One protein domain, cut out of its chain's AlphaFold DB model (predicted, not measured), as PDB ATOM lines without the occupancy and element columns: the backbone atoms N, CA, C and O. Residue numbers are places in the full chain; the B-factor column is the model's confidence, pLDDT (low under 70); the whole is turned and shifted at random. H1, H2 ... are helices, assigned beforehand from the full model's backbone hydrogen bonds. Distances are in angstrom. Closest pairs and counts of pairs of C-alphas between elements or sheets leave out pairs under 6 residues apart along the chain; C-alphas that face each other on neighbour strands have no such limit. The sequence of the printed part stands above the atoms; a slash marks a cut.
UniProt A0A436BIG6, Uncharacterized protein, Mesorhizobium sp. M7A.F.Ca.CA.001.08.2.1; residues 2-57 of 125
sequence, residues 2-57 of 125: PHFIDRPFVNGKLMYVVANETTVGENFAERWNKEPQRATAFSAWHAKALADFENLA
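What this domain is: This is residues 2 to 57 of the 125 residues of an uncharacterized protein of Mesorhizobium sp. M7A.F.Ca.CA.001.08.2.1 (UniProt A0A436BIG6). One long helix, H2, reaches away from a loosely looped body; residues 48 to 57, of which 48 to 56 belong to H2, stick out free. The body is mostly the winding stretch of residues 2 to 29, which has no named element, and a short helix, H1, makes the corner where this stretch leads into H2. The printed part has 56 residues with two named helices, H1 then H2, and no named strand; the class is all helix, though under half of the residues, 26, are in named elements. The whole is loose, with a radius of gyration of the C-alphas of 13.5 A, and elongated, spanning 43 by 26 by 16 A.

Where its parts are: H2 is residues 36 to 56, 31.0 A from first to last C-alpha, from C-alpha 36 at (3.142, 60.839, 180.522) to C-alpha 56 at (2.969, 52.507, 210.367). H1 is residues 30 to 34, with C-alpha 30 at (0.742, 51.670, 177.022).

How they stand to each other: H2 touches H1 only at the corner by their tight link of one residue, and only just, with 3 pairs of C-alphas within 8 A. The closest C-alphas are those of Trp 32 and Ala 39, 5.5 A apart; H2 takes part with residues 38 to 39 alone. In H2 every O i to N i+4 pair is within hydrogen-bond range; in H1 0 of 1 is, but 2 of 2 O i to N i+3 pairs are. Residues 9 to 10 pair with residues 13 to 14, antiparallel.

The domain as a whole: The two C-alphas farthest apart, those of Asn 11 and Ala 57, are 44.7 A apart. Without the free residues 48 to 57, the body spans 28 by 27 by 17 A. The printed part has no cut. The mean pLDDT of the printed part is 92.5, and no printed residue is under 70.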
ATOM      1  N   PRO A   2       9.471  51.104 190.741       85.88
ATOM      2  CA  PRO A   2       9.379  49.659 190.951       85.88
ATOM      3  C   PRO A   2      10.181  48.873 189.909       85.88
ATOM      4  O   PRO A   2      10.234  49.276 188.749       85.88
ATOM      5  N   HIS A   3      10.797  47.768 190.329       88.06
ATOM      6  CA  HIS A   3      11.720  46.977 189.505       88.06
ATOM      7  C   HIS A   3      11.049  46.307 188.298       88.06
ATOM      8  O   HIS A   3      11.725  46.001 187.329       88.06
ATOM      9  N   PHE A   4       9.732  46.104 188.345       88.56
ATOM     10  CA  PHE A   4       8.944  45.520 187.256       88.56
ATOM     11  C   PHE A   4       8.542  46.535 186.169       88.56
ATOM     12  O   PHE A   4       7.830  46.179 185.232       88.56
ATOM     13  N   ILE A   5       8.926  47.813 186.310       93.75
ATOM     14  CA  ILE A   5       8.653  48.850 185.309       93.75
ATOM     15  C   ILE A   5       9.927  49.123 184.519       93.75
ATOM     16  O   ILE A   5      10.804  49.871 184.961       93.75
ATOM     17  N   ASP A   6       9.988  48.563 183.321       93.56
ATOM     18  CA  ASP A   6      11.100  48.749 182.405       93.56
ATOM     19  C   ASP A   6      11.017  50.098 181.683       93.56
ATOM     20  O   ASP A   6       9.940  50.664 181.448       93.56
ATOM     21  N   ARG A   7      12.193  50.621 181.310       93.25
ATOM     22  CA  ARG A   7      12.336  51.882 180.570       93.25
ATOM     23  C   ARG A   7      13.238  51.748 179.337       93.25
ATOM     24  O   ARG A   7      14.301  52.369 179.302       93.25
ATOM     25  N   PRO A   8      12.872  50.928 178.336       93.50
ATOM     26  CA  PRO A   8      13.679  50.770 177.134       93.50
ATOM     27  C   PRO A   8      13.629  52.014 176.240       93.50
ATOM     28  O   PRO A   8      12.667  52.789 176.246       93.50
ATOM     29  N   PHE A   9      14.665  52.174 175.420       93.50
ATOM     30  CA  PHE A   9      14.699  53.159 174.345       93.50
ATOM     31  C   PHE A   9      14.224  52.497 173.047       93.50
ATOM     32  O   PHE A   9      14.877  51.592 172.533       93.50
ATOM     33  N   VAL A  10      13.072  52.924 172.531       89.44
ATOM     34  CA  VAL A  10      12.428  52.353 171.340       89.44
ATOM     35  C   VAL A  10      12.204  53.475 170.334       89.44
ATOM     36  O   VAL A  10      11.596  54.491 170.666       89.44
ATOM     37  N   ASN A  11      12.708  53.312 169.107       88.62
ATOM     38  CA  ASN A  11      12.573  54.293 168.020       88.62
ATOM     39  C   ASN A  11      12.960  55.731 168.420       88.62
ATOM     40  O   ASN A  11      12.263  56.686 168.088       88.62
ATOM     41  N   GLY A  12      14.049  55.899 169.176       91.12
ATOM     42  CA  GLY A  12      14.505  57.230 169.587       91.12
ATOM     43  C   GLY A  12      13.797  57.813 170.816       91.12
ATOM     44  O   GLY A  12      14.077  58.953 171.182       91.12
ATOM     45  N   LYS A  13      12.881  57.073 171.457       90.62
ATOM     46  CA  LYS A  13      12.103  57.547 172.610       90.62
ATOM     47  C   LYS A  13      12.183  56.573 173.782       90.62
ATOM     48  O   LYS A  13      12.101  55.360 173.613       90.62
ATOM     49  N   LEU A  14      12.288  57.116 174.992       91.88
ATOM     50  CA  LEU A  14      12.170  56.340 176.222       91.88
ATOM     51  C   LEU A  14      10.703  55.958 176.461       91.88
ATOM     52  O   LEU A  14       9.836  56.836 176.506       91.88
ATOM     53  N   MET A  15      10.435  54.667 176.626       94.25
ATOM     54  CA  MET A  15       9.088  54.117 176.806       94.25
ATOM     55  C   MET A  15       8.963  53.469 178.181       94.25
ATOM     56  O   MET A  15       9.922  52.895 178.671       94.25
ATOM     57  N   TYR A  16       7.788  53.537 178.797       95.06
ATOM     58  CA  TYR A  16       7.428  52.744 179.969       95.06
ATOM     59  C   TYR A  16       6.871  51.392 179.526       95.06
ATOM     60  O   TYR A  16       5.962  51.340 178.685       95.06
ATOM     61  N   VAL A  17       7.391  50.313 180.103       94.94
ATOM     62  CA  VAL A  17       6.919  48.953 179.854       94.94
ATOM     63  C   VAL A  17       6.614  48.265 181.178       94.94
ATOM     64  O   VAL A  17       7.463  48.179 182.055       94.94
ATOM     65  N   VAL A  18       5.378  47.793 181.310       94.94
ATOM     66  CA  VAL A  18       4.950  46.866 182.360       94.94
ATOM     67  C   VAL A  18       4.366  45.670 181.632       94.94
ATOM     68  O   VAL A  18       3.267  45.764 181.086       94.94
ATOM     69  N   ALA A  19       5.141  44.594 181.530       92.88
ATOM     70  CA  ALA A  19       4.730  43.410 180.788       92.88
ATOM     71  C   ALA A  19       3.544  42.728 181.481       92.88
ATOM     72  O   ALA A  19       3.538  42.580 182.704       92.88
ATOM     73  N   ASN A  20       2.547  42.301 180.705       92.19
ATOM     74  CA  ASN A  20       1.535  41.394 181.228       92.19
ATOM     75  C   ASN A  20       2.145  39.989 181.370       92.19
ATOM     76  O   ASN A  20       2.593  39.402 180.388       92.19
ATOM     77  N   GLU A  21       2.114  39.430 182.579       89.94
ATOM     78  CA  GLU A  21       2.592  38.069 182.862       89.94
ATOM     79  C   GLU A  21       1.793  36.980 182.123       89.94
ATOM     80  O   GLU A  21       2.296  35.883 181.896       89.94
ATOM     81  N   THR A  22       0.552  37.277 181.730       91.88
ATOM     82  CA  THR A  22      -0.372  36.321 181.098       91.88
ATOM     83  C   THR A  22      -0.464  36.453 179.576       91.88
ATOM     84  O   THR A  22      -0.781  35.474 178.903       91.88
ATOM     85  N   THR A  23      -0.139  37.626 179.019       93.12
ATOM     86  CA  THR A  23      -0.286  37.920 177.584       93.12
ATOM     87  C   THR A  23       1.012  38.484 177.017       93.12
ATOM     88  O   THR A  23       1.345  39.655 177.204       93.12
ATOM     89  N   VAL A  24       1.743  37.652 176.272       89.81
ATOM     90  CA  VAL A  24       3.016  38.035 175.646       89.81
ATOM     91  C   VAL A  24       2.814  39.205 174.681       89.81
ATOM     92  O   VAL A  24       1.955  39.168 173.804       89.81
ATOM     93  N   GLY A  25       3.648  40.235 174.828       87.88
ATOM     94  CA  GLY A  25       3.627  41.429 173.981       87.88
ATOM     95  C   GLY A  25       2.667  42.526 174.447       87.88
ATOM     96  O   GLY A  25       2.726  43.633 173.912       87.88
ATOM     97  N   GLU A  26       1.828  42.274 175.458       94.12
ATOM     98  CA  GLU A  26       0.981  43.312 176.045       94.12
ATOM     99  C   GLU A  26       1.752  44.153 177.075       94.12
ATOM    100  O   GLU A  26       2.478  43.639 177.929       94.12
ATOM    101  N   ASN A  27       1.566  45.474 176.995       93.69
ATOM    102  CA  ASN A  27       2.171  46.452 177.891       93.69
ATOM    103  C   ASN A  27       1.088  47.206 178.680       93.69
ATOM    104  O   ASN A  27       0.423  48.093 178.142       93.69
ATOM    105  N   PHE A  28       0.973  46.947 179.981       94.56
ATOM    106  CA  PHE A  28       0.034  47.646 180.868       94.56
ATOM    107  C   PHE A  28       0.329  49.145 181.034       94.56
ATOM    108  O   PHE A  28      -0.554  49.915 181.417       94.56
ATOM    109  N   ALA A  29       1.534  49.596 180.687       95.12
ATOM    110  CA  ALA A  29       1.905  51.006 180.673       95.12
ATOM    111  C   ALA A  29       1.673  51.693 179.311       95.12
ATOM    112  O   ALA A  29       2.108  52.831 179.125       95.12
ATOM    113  N   GLU A  30       0.966  51.076 178.352       94.38
ATOM    114  CA  GLU A  30       0.742  51.670 177.022       94.38
ATOM    115  C   GLU A  30       0.150  53.089 177.106       94.38
ATOM    116  O   GLU A  30       0.621  54.016 176.440       94.38
ATOM    117  N   ARG A  31      -0.835  53.302 177.992       94.62
ATOM    118  CA  ARG A  31      -1.436  54.630 178.200       94.62
ATOM    119  C   ARG A  31      -0.453  55.651 178.767       94.62
ATOM    120  O   ARG A  31      -0.590  56.828 178.464       94.62
ATOM    121  N   TRP A  32       0.548  55.242 179.542       95.62
ATOM    122  CA  TRP A  32       1.556  56.166 180.074       95.62
ATOM    123  C   TRP A  32       2.472  56.710 178.978       95.62
ATOM    124  O   TRP A  32       2.925  57.847 179.057       95.62
ATOM    125  N   ASN A  33       2.708  55.925 177.924       94.69
ATOM    126  CA  ASN A  33       3.513  56.354 176.778       94.69
ATOM    127  C   ASN A  33       2.809  57.407 175.909       94.69
ATOM    128  O   ASN A  33       3.483  58.210 175.250       94.69
ATOM    129  N   LYS A  34       1.469  57.390 175.923       94.19
ATOM    130  CA  LYS A  34       0.589  58.372 175.269       94.19
ATOM    131  C   LYS A  34       0.321  59.582 176.176       94.19
ATOM    132  O   LYS A  34       0.276  60.704 175.692       94.19
ATOM    133  N   GLU A  35       0.202  59.354 177.484       96.06
ATOM    134  CA  GLU A  35      -0.137  60.353 178.505       96.06
ATOM    135  C   GLU A  35       0.875  60.307 179.674       96.06
ATOM    136  O   GLU A  35       0.590  59.711 180.723       96.06
ATOM    137  N   PRO A  36       2.061  60.935 179.536       92.12
ATOM    138  CA  PRO A  36       3.142  60.839 180.522       92.12
ATOM    139  C   PRO A  36       2.758  61.297 181.933       92.12
ATOM    140  O   PRO A  36       3.305  60.787 182.913       92.12
ATOM    141  N   GLN A  37       1.771  62.192 182.064       95.50
ATOM    142  CA  GLN A  37       1.255  62.622 183.365       95.50
ATOM    143  C   GLN A  37       0.739  61.456 184.223       95.50
ATOM    144  O   GLN A  37       0.796  61.529 185.450       95.50
ATOM    145  N   ARG A  38       0.289  60.354 183.605       95.19
ATOM    146  CA  ARG A  38      -0.169  59.159 184.328       95.19
ATOM    147  C   ARG A  38       0.980  58.422 185.011       95.19
ATOM    148  O   ARG A  38       0.809  57.989 186.145       95.19
ATOM    149  N   ALA A  39       2.145  58.326 184.366       94.00
ATOM    150  CA  ALA A  39       3.336  57.739 184.985       94.00
ATOM    151  C   ALA A  39       3.828  58.586 186.168       94.00
ATOM    152  O   ALA A  39       4.207  58.043 187.209       94.00
ATOM    153  N   THR A  40       3.777  59.915 186.035       94.06
ATOM    154  CA  THR A  40       4.109  60.841 187.128       94.06
ATOM    155  C   THR A  40       3.141  60.689 188.299       94.06
ATOM    156  O   THR A  40       3.580  60.524 189.436       94.06
ATOM    157  N   ALA A  41       1.832  60.673 188.027       96.00
ATOM    158  CA  ALA A  41       0.804  60.480 189.048       96.00
ATOM    159  C   ALA A  41       0.949  59.125 189.759       96.00
ATOM    160  O   ALA A  41       0.895  59.069 190.986       96.00
ATOM    161  N   PHE A  42       1.206  58.051 189.006       94.81
ATOM    162  CA  PHE A  42       1.485  56.734 189.576       94.81
ATOM    163  C   PHE A  42       2.719  56.759 190.481       94.81
ATOM    164  O   PHE A  42       2.671  56.250 191.595       94.81
ATOM    165  N   SER A  43       3.812  57.378 190.032       93.31
ATOM    166  CA  SER A  43       5.055  57.441 190.810       93.31
ATOM    167  C   SER A  43       4.859  58.199 192.126       93.31
ATOM    168  O   SER A  43       5.350  57.754 193.163       93.31
ATOM    169  N   ALA A  44       4.101  59.298 192.099       95.44
ATOM    170  CA  ALA A  44       3.742  60.059 193.293       95.44
ATOM    171  C   ALA A  44       2.853  59.245 194.249       95.44
ATOM    172  O   ALA A  44       3.130  59.184 195.447       95.44
ATOM    173  N   TRP A  45       1.823  58.574 193.721       95.06
ATOM    174  CA  TRP A  45       0.969  57.682 194.506       95.06
ATOM    175  C   TRP A  45       1.766  56.535 195.141       95.06
ATOM    176  O   TRP A  45       1.628  56.285 196.334       95.06
ATOM    177  N   HIS A  46       2.640  55.880 194.377       94.69
ATOM    178  CA  HIS A  46       3.448  54.757 194.845       94.69
ATOM    179  C   HIS A  46       4.423  55.180 195.951       94.69
ATOM    180  O   HIS A  46       4.542  54.494 196.963       94.69
ATOM    181  N   ALA A  47       5.093  56.327 195.787       94.00
ATOM    182  CA  ALA A  47       5.965  56.880 196.821       94.00
ATOM    183  C   ALA A  47       5.189  57.189 198.109       94.00
ATOM    184  O   ALA A  47       5.645  56.846 199.199       94.00
ATOM    185  N   LYS A  48       3.990  57.772 197.988       93.50
ATOM    186  CA  LYS A  48       3.107  57.997 199.136       93.50
ATOM    187  C   LYS A  48       2.680  56.684 199.799       93.50
ATOM    188  O   LYS A  48       2.693  56.613 201.019       93.50
ATOM    189  N   ALA A  49       2.308  55.669 199.022       91.56
ATOM    190  CA  ALA A  49       1.877  54.381 199.558       91.56
ATOM    191  C   ALA A  49       2.995  53.699 200.362       91.56
ATOM    192  O   ALA A  49       2.749  53.255 201.478       91.56
ATOM    193  N   LEU A  50       4.226  53.679 199.835       92.62
ATOM    194  CA  LEU A  50       5.404  53.179 200.557       92.62
ATOM    195  C   LEU A  50       5.629  53.929 201.868       92.62
ATOM    196  O   LEU A  50       5.701  53.300 202.919       92.62
ATOM    197  N   ALA A  51       5.654  55.262 201.810       91.69
ATOM    198  CA  ALA A  51       5.830  56.081 203.002       91.69
ATOM    199  C   ALA A  51       4.713  55.838 204.029       91.69
ATOM    200  O   ALA A  51       4.966  55.817 205.230       91.69
ATOM    201  N   ASP A  52       3.470  55.653 203.586       90.38
ATOM    202  CA  ASP A  52       2.361  55.334 204.482       90.38
ATOM    203  C   ASP A  52       2.578  53.976 205.174       90.38
ATOM    204  O   ASP A  52       2.383  53.908 206.385       90.38
ATOM    205  N   PHE A  53       3.055  52.941 204.468       88.88
ATOM    206  CA  PHE A  53       3.390  51.642 205.073       88.88
ATOM    207  C   PHE A  53       4.576  51.717 206.043       88.88
ATOM    208  O   PHE A  53       4.498  51.164 207.137       88.88
ATOM    209  N   GLU A  54       5.654  52.400 205.664       90.50
ATOM    210  CA  GLU A  54       6.864  52.536 206.490       90.50
ATOM    211  C   GLU A  54       6.559  53.278 207.796       90.50
ATOM    212  O   GLU A  54       6.921  52.819 208.878       90.50
ATOM    213  N   ASN A  55       5.781  54.360 207.713       89.06
ATOM    214  CA  ASN A  55       5.391  55.140 208.884       89.06
ATOM    215  C   ASN A  55       4.510  54.358 209.870       89.06
ATOM    216  O   ASN A  55       4.451  54.740 211.035       89.06
ATOM    217  N   LEU A  56       3.801  53.299 209.448       86.75
ATOM    218  CA  LEU A  56       2.969  52.507 210.367       86.75
ATOM    219  C   LEU A  56       3.796  51.771 211.421       86.75
ATOM    220  O   LEU A  56       3.302  51.589 212.533       86.75
ATOM    221  N   ALA A  57       5.026  51.367 211.094       84.94
ATOM    222  CA  ALA A  57       5.894  50.637 212.017       84.94
ATOM    223  C   ALA A  57       6.317  51.483 213.232       84.94
ATOM    224  O   ALA A  57       6.629  50.933 214.284       84.94
TER     225      ALA A  57